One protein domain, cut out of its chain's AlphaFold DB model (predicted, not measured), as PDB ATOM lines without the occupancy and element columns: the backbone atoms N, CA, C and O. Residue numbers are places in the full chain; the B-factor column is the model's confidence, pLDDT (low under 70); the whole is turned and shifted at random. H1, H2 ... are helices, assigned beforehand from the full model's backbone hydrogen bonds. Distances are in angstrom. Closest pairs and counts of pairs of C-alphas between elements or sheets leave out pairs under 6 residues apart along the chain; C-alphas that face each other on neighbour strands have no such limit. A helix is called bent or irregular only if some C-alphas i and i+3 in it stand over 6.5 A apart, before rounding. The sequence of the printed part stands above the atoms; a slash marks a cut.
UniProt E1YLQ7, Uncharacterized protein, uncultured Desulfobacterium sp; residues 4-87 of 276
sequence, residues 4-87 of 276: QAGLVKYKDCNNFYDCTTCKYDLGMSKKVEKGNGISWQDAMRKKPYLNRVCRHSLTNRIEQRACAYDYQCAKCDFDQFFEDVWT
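This is residues 4 to 87 of the 276 residues of an uncharacterized protein of uncultured Desulfobacterium sp (UniProt E1YLQ7). This domain has little regular structure: four helices that do not clasp one another are set in a body mostly of loops, with H1 and H4 toward opposite ends of the longest axis and the short H2 and H3 between them. Two long unnamed stretches, residues 4 to 22 and 59 to 76, make much of the rest. The printed part has 84 residues, 32 of them in H1, H2, H3 and H4, in that order, and no named strand; the class is all helix. It is compact and rounded, with a radius of gyration of the C-alphas of 12.8 A and spans of 35 by 29 by 24 A.

H1, residues 23 to 33, begins at C-alpha (14.642, -19.460, -43.149) and is 15.3 A long. H2 is residues 40 to 45, 8.6 A, and H3 residues 55 to 58, 4.9 A. H4, residues 77 to 87, 14.4 A, ends at C-alpha (19.448, -36.375, -30.260); it is irregular, but only just: C-alphas 84 and 87 are 7.0 A apart.

H1 and H2 are apart, as are H2 and H3. H3 and H4 are near each other, their closest C-alphas 8.2 A apart. Every O i to N i+4 pair is within hydrogen-bond range in H1 and H2, and 6 of 7 in H4; H3 is too short for one.

The C-alphas farthest apart, of Gly 35 and Val 85, are 36.8 A apart. The printed part has no cut; the link from H3 to H4 is long. Residues 84 to 87 have pLDDT under 70.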
ATOM      1  N   GLN A   4      30.325 -20.586 -39.458       90.62
ATOM      2  CA  GLN A   4      31.362 -21.617 -39.307       90.62
ATOM      3  C   GLN A   4      32.111 -21.906 -40.622       90.62
ATOM      4  O   GLN A   4      33.291 -22.244 -40.623       90.62
ATOM      5  N   ALA A   5      31.449 -21.709 -41.766       92.00
ATOM      6  CA  ALA A   5      32.064 -21.781 -43.087       92.00
ATOM      7  C   ALA A   5      32.890 -20.526 -43.450       92.00
ATOM      8  O   ALA A   5      33.546 -20.517 -44.489       92.00
ATOM      9  N   GLY A   6      32.876 -19.478 -42.616       92.31
ATOM     10  CA  GLY A   6      33.600 -18.222 -42.836       92.31
ATOM     11  C   GLY A   6      32.933 -17.265 -43.828       92.31
ATOM     12  O   GLY A   6      33.565 -16.312 -44.273       92.31
ATOM     13  N   LEU A   7      31.668 -17.501 -44.193       93.75
ATOM     14  CA  LEU A   7      30.941 -16.685 -45.175       93.75
ATOM     15  C   LEU A   7      30.178 -15.511 -44.543       93.75
ATOM     16  O   LEU A   7      29.736 -14.606 -45.246       93.75
ATOM     17  N   VAL A   8      29.998 -15.529 -43.221       93.25
ATOM     18  CA  VAL A   8      29.282 -14.505 -42.451       93.25
ATOM     19  C   VAL A   8      30.040 -14.263 -41.151       93.25
ATOM     20  O   VAL A   8      30.494 -15.217 -40.530       93.25
ATOM     21  N   LYS A   9      30.163 -12.998 -40.726       89.69
ATOM     22  CA  LYS A   9      30.928 -12.633 -39.520       89.69
ATOM     23  C   LYS A   9      30.326 -13.197 -38.233       89.69
ATOM     24  O   LYS A   9      31.050 -13.739 -37.414       89.69
ATOM     25  N   TYR A  10      29.014 -13.045 -38.062       89.94
ATOM     26  CA  TYR A  10      28.310 -13.466 -36.858       89.94
ATOM     27  C   TYR A  10      26.876 -13.860 -37.196       89.94
ATOM     28  O   TYR A  10      26.184 -13.131 -37.914       89.94
ATOM     29  N   LYS A  11      26.432 -15.018 -36.701       86.75
ATOM     30  CA  LYS A  11      25.035 -15.438 -36.788       86.75
ATOM     31  C   LYS A  11      24.716 -16.493 -35.737       86.75
ATOM     32  O   LYS A  11      25.149 -17.638 -35.873       86.75
ATOM     33  N   ASP A  12      23.836 -16.131 -34.812       82.94
ATOM     34  CA  ASP A  12      23.281 -17.084 -33.855       82.94
ATOM     35  C   ASP A  12      22.230 -17.990 -34.483       82.94
ATOM     36  O   ASP A  12      21.398 -17.572 -35.309       82.94
ATOM     37  N   CYS A  13      22.294 -19.256 -34.076       81.31
ATOM     38  CA  CYS A  13      21.324 -20.269 -34.438       81.31
ATOM     39  C   CYS A  13      20.071 -20.100 -33.577       81.31
ATOM     40  O   CYS A  13      20.027 -20.541 -32.440       81.31
ATOM     41  N   ASN A  14      19.031 -19.512 -34.160       79.44
ATOM     42  CA  ASN A  14      17.709 -19.368 -33.548       79.44
ATOM     43  C   ASN A  14      16.672 -20.341 -34.142       79.44
ATOM     44  O   ASN A  14      15.478 -20.052 -34.152       79.44
ATOM     45  N   ASN A  15      17.150 -21.445 -34.725       77.62
ATOM     46  CA  ASN A  15      16.328 -22.525 -35.282       77.62
ATOM     47  C   ASN A  15      16.729 -23.891 -34.701       77.62
ATOM     48  O   ASN A  15      16.554 -24.904 -35.366       77.62
ATOM     49  N   PHE A  16      17.354 -23.897 -33.516       78.25
ATOM     50  CA  PHE A  16      17.646 -25.106 -32.730       78.25
ATOM     51  C   PHE A  16      18.323 -26.231 -33.526       78.25
ATOM     52  O   PHE A  16      17.997 -27.402 -33.413       78.25
ATOM     53  N   TYR A  17      19.272 -25.854 -34.384       80.31
ATOM     54  CA  TYR A  17      20.021 -26.757 -35.259       80.31
ATOM     55  C   TYR A  17      19.202 -27.518 -36.312       80.31
ATOM     56  O   TYR A  17      19.803 -28.258 -37.095       80.31
ATOM     57  N   ASP A  18      17.897 -27.259 -36.443       76.88
ATOM     58  CA  ASP A  18      17.129 -27.656 -37.620       76.88
ATOM     59  C   ASP A  18      17.560 -26.789 -38.809       76.88
ATOM     60  O   ASP A  18      17.033 -25.712 -39.096       76.88
ATOM     61  N   CYS A  19      18.598 -27.243 -39.503       78.62
ATOM     62  CA  CYS A  19      19.089 -26.538 -40.679       78.62
ATOM     63  C   CYS A  19      18.167 -26.734 -41.890       78.62
ATOM     64  O   CYS A  19      18.256 -25.941 -42.823       78.62
ATOM     65  N   THR A  20      17.301 -27.754 -41.893       76.44
ATOM     66  CA  THR A  20      16.472 -28.107 -43.058       76.44
ATOM     67  C   THR A  20      15.316 -27.132 -43.256       76.44
ATOM     68  O   THR A  20      14.986 -26.788 -44.390       76.44
ATOM     69  N   THR A  21      14.765 -26.600 -42.164       79.31
ATOM     70  CA  THR A  21      13.678 -25.606 -42.189       79.31
ATOM     71  C   THR A  21      14.169 -24.167 -41.970       79.31
ATOM     72  O   THR A  21      13.381 -23.221 -41.868       79.31
ATOM     73  N   CYS A  22      15.488 -23.955 -41.909       85.62
ATOM     74  CA  CYS A  22      16.070 -22.673 -41.531       85.62
ATOM     75  C   CYS A  22      15.820 -21.583 -42.589       85.62
ATOM     76  O   CYS A  22      16.460 -21.541 -43.642       85.62
ATOM     77  N   LYS A  23      14.955 -20.609 -42.268       89.06
ATOM     78  CA  LYS A  23      14.642 -19.460 -43.149       89.06
ATOM     79  C   LYS A  23      15.883 -18.668 -43.582       89.06
ATOM     80  O   LYS A  23      15.925 -18.162 -44.702       89.06
ATOM     81  N   TYR A  24      16.885 -18.548 -42.707       91.69
ATOM     82  CA  TYR A  24      18.135 -17.860 -43.038       91.69
ATOM     83  C   TYR A  24      18.939 -18.636 -44.084       91.69
ATOM     84  O   TYR A  24      19.407 -18.039 -45.049       91.69
ATOM     85  N   ASP A  25      19.056 -19.957 -43.917       91.75
ATOM     86  CA  ASP A  25      19.740 -20.826 -44.876       91.75
ATOM     87  C   ASP A  25      19.043 -20.790 -46.239       91.75
ATOM     88  O   ASP A  25      19.685 -20.491 -47.242       91.75
ATOM     89  N   LEU A  26      17.713 -20.925 -46.262       91.88
ATOM     90  CA  LEU A  26      16.897 -20.778 -47.472       91.88
ATOM     91  C   LEU A  26      17.117 -19.421 -48.162       91.88
ATOM     92  O   LEU A  26      17.250 -19.348 -49.385       91.88
ATOM     93  N   GLY A  27      17.170 -18.332 -47.391       93.62
ATOM     94  CA  GLY A  27      17.426 -16.991 -47.917       93.62
ATOM     95  C   GLY A  27      18.828 -16.834 -48.513       93.62
ATOM     96  O   GLY A  27      18.984 -16.186 -49.548       93.62
ATOM     97  N   MET A  28      19.842 -17.432 -47.888       94.69
ATOM     98  CA  MET A  28      21.219 -17.423 -48.385       94.69
ATOM     99  C   MET A  28      21.380 -18.304 -49.628       94.69
ATOM    100  O   MET A  28      21.979 -17.860 -50.604       94.69
ATOM    101  N   SER A  29      20.771 -19.488 -49.651       92.56
ATOM    102  CA  SER A  29      20.763 -20.382 -50.815       92.56
ATOM    103  C   SER A  29      20.154 -19.699 -52.043       92.56
ATOM    104  O   SER A  29      20.775 -19.685 -53.103       92.56
ATOM    105  N   LYS A  30      19.040 -18.967 -51.883       95.25
ATOM    106  CA  LYS A  30      18.462 -18.138 -52.961       95.25
ATOM    107  C   LYS A  30      19.398 -17.036 -53.467       95.25
ATOM    108  O   LYS A  30      19.294 -16.621 -54.619       95.25
ATOM    109  N   LYS A  31      20.282 -16.492 -52.621       94.88
ATOM    110  CA  LYS A  31      21.292 -15.511 -53.063       94.88
ATOM    111  C   LYS A  31      22.372 -16.187 -53.901       94.88
ATOM    112  O   LYS A  31      22.736 -15.640 -54.939       94.88
ATOM    113  N   VAL A  32      22.824 -17.366 -53.484       95.81
ATOM    114  CA  VAL A  32      23.801 -18.175 -54.225       95.81
ATOM    115  C   VAL A  32      23.252 -18.585 -55.592       95.81
ATOM    116  O   VAL A  32      23.948 -18.421 -56.587       95.81
ATOM    117  N   GLU A  33      21.987 -19.005 -55.675       94.06
ATOM    118  CA  GLU A  33      21.308 -19.313 -56.949       94.06
ATOM    119  C   GLU A  33      21.280 -18.117 -57.914       94.06
ATOM    120  O   GLU A  33      21.355 -18.288 -59.127       94.06
ATOM    121  N   LYS A  34      21.229 -16.891 -57.382       96.06
ATOM    122  CA  LYS A  34      21.317 -15.642 -58.158       96.06
ATOM    123  C   LYS A  34      22.759 -15.219 -58.481       96.06
ATOM    124  O   LYS A  34      22.965 -14.105 -58.951       96.06
ATOM    125  N   GLY A  35      23.751 -16.061 -58.192       94.44
ATOM    126  CA  GLY A  35      25.173 -15.790 -58.423       94.44
ATOM    127  C   GLY A  35      25.854 -14.935 -57.347       94.44
ATOM    128  O   GLY A  35      27.017 -14.567 -57.503       94.44
ATOM    129  N   ASN A  36      25.173 -14.620 -56.241       92.75
ATOM    130  CA  ASN A  36      25.739 -13.801 -55.168       92.75
ATOM    131  C   ASN A  36      26.469 -14.671 -54.135       92.75
ATOM    132  O   ASN A  36      25.947 -14.941 -53.050       92.75
ATOM    133  N   GLY A  37      27.695 -15.075 -54.468       92.81
ATOM    134  CA  GLY A  37      28.580 -15.842 -53.587       92.81
ATOM    135  C   GLY A  37      28.470 -17.358 -53.771       92.81
ATOM    136  O   GLY A  37      27.984 -17.839 -54.788       92.81
ATOM    137  N   ILE A  38      28.965 -18.112 -52.786       95.56
ATOM    138  CA  ILE A  38      28.973 -19.584 -52.788       95.56
ATOM    139  C   ILE A  38      28.171 -20.130 -51.612       95.56
ATOM    140  O   ILE A  38      27.998 -19.437 -50.608       95.56
ATOM    141  N   SER A  39      27.714 -21.378 -51.715       95.38
ATOM    142  CA  SER A  39      27.040 -22.051 -50.606       95.38
ATOM    143  C   SER A  39      28.012 -22.341 -49.455       95.38
ATOM    144  O   SER A  39      29.228 -22.452 -49.658       95.38
ATOM    145  N   TRP A  40      27.497 -22.488 -48.230       94.50
ATOM    146  CA  TRP A  40      28.340 -22.915 -47.111       94.50
ATOM    147  C   TRP A  40      28.925 -24.308 -47.368       94.50
ATOM    148  O   TRP A  40      30.066 -24.563 -46.988       94.50
ATOM    149  N   GLN A  41      28.188 -25.182 -48.060       95.25
ATOM    150  CA  GLN A  41      28.653 -26.496 -48.484       95.25
ATOM    151  C   GLN A  41      29.887 -26.346 -49.375       95.25
ATOM    152  O   GLN A  41      30.924 -26.927 -49.075       95.25
ATOM    153  N   ASP A  42      29.834 -25.503 -50.408       95.38
ATOM    154  CA  ASP A  42      30.967 -25.281 -51.316       95.38
ATOM    155  C   ASP A  42      32.173 -24.658 -50.612       95.38
ATOM    156  O   ASP A  42      33.313 -25.057 -50.857       95.38
ATOM    157  N   ALA A  43      31.945 -23.705 -49.704       95.25
ATOM    158  CA  ALA A  43      33.006 -23.163 -48.858       95.25
ATOM    159  C   ALA A  43      33.689 -24.266 -48.037       95.25
ATOM    160  O   ALA A  43      34.917 -24.312 -47.945       95.25
ATOM    161  N   MET A  44      32.906 -25.192 -47.487       94.94
ATOM    162  CA  MET A  44      33.426 -26.319 -46.729       94.94
ATOM    163  C   MET A  44      34.131 -27.361 -47.613       94.94
ATOM    164  O   MET A  44      35.168 -27.889 -47.209       94.94
ATOM    165  N   ARG A  45      33.652 -27.612 -48.839       94.56
ATOM    166  CA  ARG A  45      34.314 -28.484 -49.832       94.56
ATOM    167  C   ARG A  45      35.700 -27.981 -50.225       94.56
ATOM    168  O   ARG A  45      36.595 -28.780 -50.489       94.56
ATOM    169  N   LYS A  46      35.911 -26.663 -50.218       94.31
ATOM    170  CA  LYS A  46      37.217 -26.048 -50.515       94.31
ATOM    171  C   LYS A  46      38.257 -26.240 -49.406       94.31
ATOM    172  O   LYS A  46      39.438 -26.012 -49.653       94.31
ATOM    173  N   LYS A  47      37.862 -26.654 -48.197       91.69
ATOM    174  CA  LYS A  47      38.815 -26.889 -47.102       91.69
ATOM    175  C   LYS A  47      39.651 -28.162 -47.339       91.69
ATOM    176  O   LYS A  47      39.178 -29.082 -48.018       91.69
ATOM    177  N   PRO A  48      40.866 -28.250 -46.758       91.50
ATOM    178  CA  PRO A  48      41.649 -29.486 -46.726       91.50
ATOM    179  C   PRO A  48      40.854 -30.641 -46.113       91.50
ATOM    180  O   PRO A  48      40.034 -30.401 -45.230       91.50
ATOM    181  N   TYR A  49      41.121 -31.879 -46.539       84.19
ATOM    182  CA  TYR A  49      40.357 -33.071 -46.138       84.19
ATOM    183  C   TYR A  49      40.146 -33.187 -44.617       84.19
ATOM    184  O   TYR A  49      39.014 -33.345 -44.174       84.19
ATOM    185  N   LEU A  50      41.201 -32.995 -43.817       85.50
ATOM    186  CA  LEU A  50      41.136 -33.059 -42.346       85.50
ATOM    187  C   LEU A  50      40.219 -31.998 -41.715       85.50
ATOM    188  O   LEU A  50      39.695 -32.199 -40.629       85.50
ATOM    189  N   ASN A  51      39.984 -30.888 -42.415       88.56
ATOM    190  CA  ASN A  51      39.119 -29.799 -41.962       88.56
ATOM    191  C   ASN A  51      37.695 -29.907 -42.530       88.56
ATOM    192  O   ASN A  51      36.868 -29.021 -42.292       88.56
ATOM    193  N   ARG A  52      37.393 -30.960 -43.305       93.31
ATOM    194  CA  ARG A  52      36.049 -31.221 -43.824       93.31
ATOM    195  C   ARG A  52      35.223 -31.986 -42.796       93.31
ATOM    196  O   ARG A  52      34.928 -33.164 -42.972       93.31
ATOM    197  N   VAL A  53      34.891 -31.328 -41.695       93.19
ATOM    198  CA  VAL A  53      34.150 -31.940 -40.586       93.19
ATOM    199  C   VAL A  53      32.636 -31.942 -40.822       93.19
ATOM    200  O   VAL A  53      32.094 -31.112 -41.545       93.19
ATOM    201  N   CYS A  54      31.943 -32.899 -40.209       92.62
ATOM    202  CA  CYS A  54      30.496 -33.066 -40.211       92.62
ATOM    203  C   CYS A  54      29.785 -31.790 -39.738       92.62
ATOM    204  O   CYS A  54      30.295 -31.075 -38.873       92.62
ATOM    205  N   ARG A  55      28.567 -31.529 -40.239       90.75
ATOM    206  CA  ARG A  55      27.774 -30.375 -39.790       90.75
ATOM    207  C   ARG A  55      27.519 -30.374 -38.283       90.75
ATOM    208  O   ARG A  55      27.558 -29.308 -37.685       90.75
ATOM    209  N   HIS A  56      27.332 -31.545 -37.674       88.50
ATOM    210  CA  HIS A  56      27.103 -31.657 -36.235       88.50
ATOM    211  C   HIS A  56      28.368 -31.313 -35.438       88.50
ATOM    212  O   HIS A  56      28.264 -30.633 -34.421       88.50
ATOM    213  N   SER A  57      29.558 -31.668 -35.939       89.88
ATOM    214  CA  SER A  57      30.838 -31.230 -35.362       89.88
ATOM    215  C   SER A  57      31.070 -29.729 -35.564       89.88
ATOM    216  O   SER A  57      31.521 -29.058 -34.647       89.88
ATOM    217  N   LEU A  58      30.702 -29.163 -36.724       88.94
ATOM    218  CA  LEU A  58      30.783 -27.709 -36.972       88.94
ATOM    219  C   LEU A  58      29.913 -26.890 -36.018       88.94
ATOM    220  O   LEU A  58      30.186 -25.716 -35.783       88.94
ATOM    221  N   THR A  59      28.829 -27.480 -35.528       83.62
ATOM    222  CA  THR A  59      27.916 -26.858 -34.569       83.62
ATOM    223  C   THR A  59      28.166 -27.313 -33.134       83.62
ATOM    224  O   THR A  59      27.303 -27.085 -32.298       83.62
ATOM    225  N   ASN A  60      29.292 -27.980 -32.851       80.62
ATOM    226  CA  ASN A  60      29.650 -28.511 -31.529       80.62
ATOM    227  C   ASN A  60      28.574 -29.409 -30.884       80.62
ATOM    228  O   ASN A  60      28.463 -29.475 -29.666       80.62
ATOM    229  N   ARG A  61      27.775 -30.115 -31.692       80.44
ATOM    230  CA  ARG A  61      26.773 -31.088 -31.211       80.44
ATOM    231  C   ARG A  61      27.377 -32.470 -30.965       80.44
ATOM    232  O   ARG A  61      26.773 -33.281 -30.276       80.44
ATOM    233  N   ILE A  62      28.540 -32.735 -31.557       84.12
ATOM    234  CA  ILE A  62      29.343 -33.946 -31.377       84.12
ATOM    235  C   ILE A  62      30.826 -33.589 -31.458       84.12
ATOM    236  O   ILE A  62      31.191 -32.541 -32.001       84.12
ATOM    237  N   GLU A  63      31.671 -34.505 -30.995       82.56
ATOM    238  CA  GLU A  63      33.115 -34.451 -31.215       82.56
ATOM    239  C   GLU A  63      33.482 -34.454 -32.712       82.56
ATOM    240  O   GLU A  63      32.637 -34.594 -33.607       82.56
ATOM    241  N   GLN A  64      34.765 -34.256 -33.013       85.50
ATOM    242  CA  GLN A  64      35.232 -34.139 -34.390       85.50
ATOM    243  C   GLN A  64      34.964 -35.413 -35.199       85.50
ATOM    244  O   GLN A  64      35.565 -36.461 -34.985       85.50
ATOM    245  N   ARG A  65      34.093 -35.284 -36.201       90.62
ATOM    246  CA  ARG A  65      33.787 -36.317 -37.187       90.62
ATOM    247  C   ARG A  65      34.031 -35.752 -38.577       90.62
ATOM    248  O   ARG A  65      33.520 -34.681 -38.892       90.62
ATOM    249  N   ALA A  66      34.756 -36.461 -39.436       92.75
ATOM    250  CA  ALA A  66      34.905 -36.070 -40.840       92.75
ATOM    251  C   ALA A  66      33.588 -36.261 -41.624       92.75
ATOM    252  O   ALA A  66      32.814 -37.185 -41.367       92.75
ATOM    253  N   CYS A  67      33.321 -35.390 -42.594       93.06
ATOM    254  CA  CYS A  67      32.191 -35.520 -43.507       93.06
ATOM    255  C   CYS A  67      32.570 -36.420 -44.692       93.06
ATOM    256  O   CYS A  67      33.400 -36.041 -45.518       93.06
ATOM    257  N   ALA A  68      31.925 -37.585 -44.804       90.81
ATOM    258  CA  ALA A  68      32.105 -38.511 -45.929       90.81
ATOM    259  C   ALA A  68      31.146 -38.249 -47.110       90.81
ATOM    260  O   ALA A  68      31.374 -38.735 -48.210       90.81
ATOM    261  N   TYR A  69      30.086 -37.465 -46.891       92.75
ATOM    262  CA  TYR A  69      28.981 -37.272 -47.841       92.75
ATOM    263  C   TYR A  69      29.044 -35.942 -48.595       92.75
ATOM    264  O   TYR A  69      28.034 -35.474 -49.118       92.75
ATOM    265  N   ASP A  70      30.208 -35.290 -48.612       92.00
ATOM    266  CA  ASP A  70      30.426 -34.036 -49.341       92.00
ATOM    267  C   ASP A  70      29.352 -32.962 -49.044       92.00
ATOM    268  O   ASP A  70      28.861 -32.253 -49.923       92.00
ATOM    269  N   TYR A  71      28.936 -32.888 -47.775       93.31
ATOM    270  CA  TYR A  71      27.880 -32.002 -47.265       93.31
ATOM    271  C   TYR A  71      26.495 -32.172 -47.906       93.31
ATOM    272  O   TYR A  71      25.641 -31.291 -47.781       93.31
ATOM    273  N   GLN A  72      26.222 -33.316 -48.535       90.94
ATOM    274  CA  GLN A  72      24.871 -33.739 -48.916       90.94
ATOM    275  C   GLN A  72      24.138 -34.336 -47.701       90.94
ATOM    276  O   GLN A  72      23.766 -35.506 -47.699       90.94
ATOM    277  N   CYS A  73      23.950 -33.533 -46.645       88.44
ATOM    278  CA  CYS A  73      23.416 -33.984 -45.351       88.44
ATOM    279  C   CYS A  73      22.068 -34.713 -45.465       88.44
ATOM    280  O   CYS A  73      21.884 -35.727 -44.811       88.44
ATOM    281  N   ALA A  74      21.186 -34.293 -46.378       83.50
ATOM    282  CA  ALA A  74      19.891 -34.945 -46.604       83.50
ATOM    283  C   ALA A  74      19.978 -36.413 -47.084       83.50
ATOM    284  O   ALA A  74      18.971 -37.111 -47.089       83.50
ATOM    285  N   LYS A  75      21.155 -36.874 -47.525       88.31
ATOM    286  CA  LYS A  75      21.423 -38.264 -47.942       88.31
ATOM    287  C   LYS A  75      22.425 -38.974 -47.027       88.31
ATOM    288  O   LYS A  75      22.863 -40.077 -47.340       88.31
ATOM    289  N   CYS A  76      22.859 -38.314 -45.959       90.75
ATOM    290  CA  CYS A  76      23.869 -38.827 -45.049       90.75
ATOM    291  C   CYS A  76      23.176 -39.691 -43.992       90.75
ATOM    292  O   CYS A  76      22.422 -39.186 -43.168       90.75
ATOM    293  N   ASP A  77      23.462 -40.987 -43.999       89.19
ATOM    294  CA  ASP A  77      22.947 -41.962 -43.029       89.19
ATOM    295  C   ASP A  77      23.194 -41.548 -41.573       89.19
ATOM    296  O   ASP A  77      22.311 -41.653 -40.726       89.19
ATOM    297  N   PHE A  78      24.373 -41.004 -41.283       88.44
ATOM    298  CA  PHE A  78      24.694 -40.491 -39.961       88.44
ATOM    299  C   PHE A  78      23.876 -39.261 -39.597       88.44
ATOM    300  O   PHE A  78      23.572 -39.067 -38.432       88.44
ATOM    301  N   ASP A  79      23.552 -38.424 -40.576       86.25
ATOM    302  CA  ASP A  79      22.773 -37.212 -40.345       86.25
ATOM    303  C   ASP A  79      21.344 -37.580 -39.965       86.25
ATOM    304  O   ASP A  79      20.835 -37.129 -38.942       86.25
ATOM    305  N   GLN A  80      20.761 -38.496 -40.741       81.44
ATOM    306  CA  GLN A  80      19.459 -39.078 -40.469       81.44
ATOM    307  C   GLN A  80      19.439 -39.766 -39.100       81.44
ATOM    308  O   GLN A  80      18.616 -39.438 -38.257       81.44
ATOM    309  N   PHE A  81      20.398 -40.657 -38.828       83.38
ATOM    310  CA  PHE A  81      20.510 -41.317 -37.527       83.38
ATOM    311  C   PHE A  81      20.687 -40.321 -36.376       83.38
ATOM    312  O   PHE A  81      20.115 -40.501 -35.303       83.38
ATOM    313  N   PHE A  82      21.484 -39.274 -36.577       80.50
ATOM    314  CA  PHE A  82      21.755 -38.304 -35.532       80.50
ATOM    315  C   PHE A  82      20.513 -37.489 -35.178       80.50
ATOM    316  O   PHE A  82      20.218 -37.338 -33.996       80.50
ATOM    317  N   GLU A  83      19.784 -37.000 -36.182       76.62
ATOM    318  CA  GLU A  83      18.568 -36.211 -35.967       76.62
ATOM    319  C   GLU A  83      17.369 -37.057 -35.521       76.62
ATOM    320  O   GLU A  83      16.576 -36.580 -34.713       76.62
ATOM    321  N   ASP A  84      17.248 -38.299 -36.002       67.62
ATOM    322  CA  ASP A  84      16.092 -39.156 -35.709       67.62
ATOM    323  C   ASP A  84      16.268 -39.975 -34.418       67.62
ATOM    324  O   ASP A  84      15.286 -40.334 -33.766       67.62
ATOM    325  N   VAL A  85      17.508 -40.318 -34.045       67.62
ATOM    326  CA  VAL A  85      17.783 -41.312 -32.989       67.62
ATOM    327  C   VAL A  85      18.763 -40.818 -31.931       67.62
ATOM    328  O   VAL A  85      18.583 -41.102 -30.749       67.62
ATOM    329  N   TRP A  86      19.838 -40.128 -32.316       62.78
ATOM    330  CA  TRP A  86      20.890 -39.777 -31.356       62.78
ATOM    331  C   TRP A  86      20.466 -38.620 -30.449       62.78
ATOM    332  O   TRP A  86      20.648 -38.685 -29.234       62.78
ATOM    333  N   THR A  87      19.889 -37.562 -31.013       62.00
ATOM    334  CA  THR A  87      19.448 -36.375 -30.260       62.00
ATOM    335  C   THR A  87      18.304 -36.681 -29.305       62.00
ATOM    336  O   THR A  87      18.247 -36.085 -28.236       62.00
TER     337      THR A  87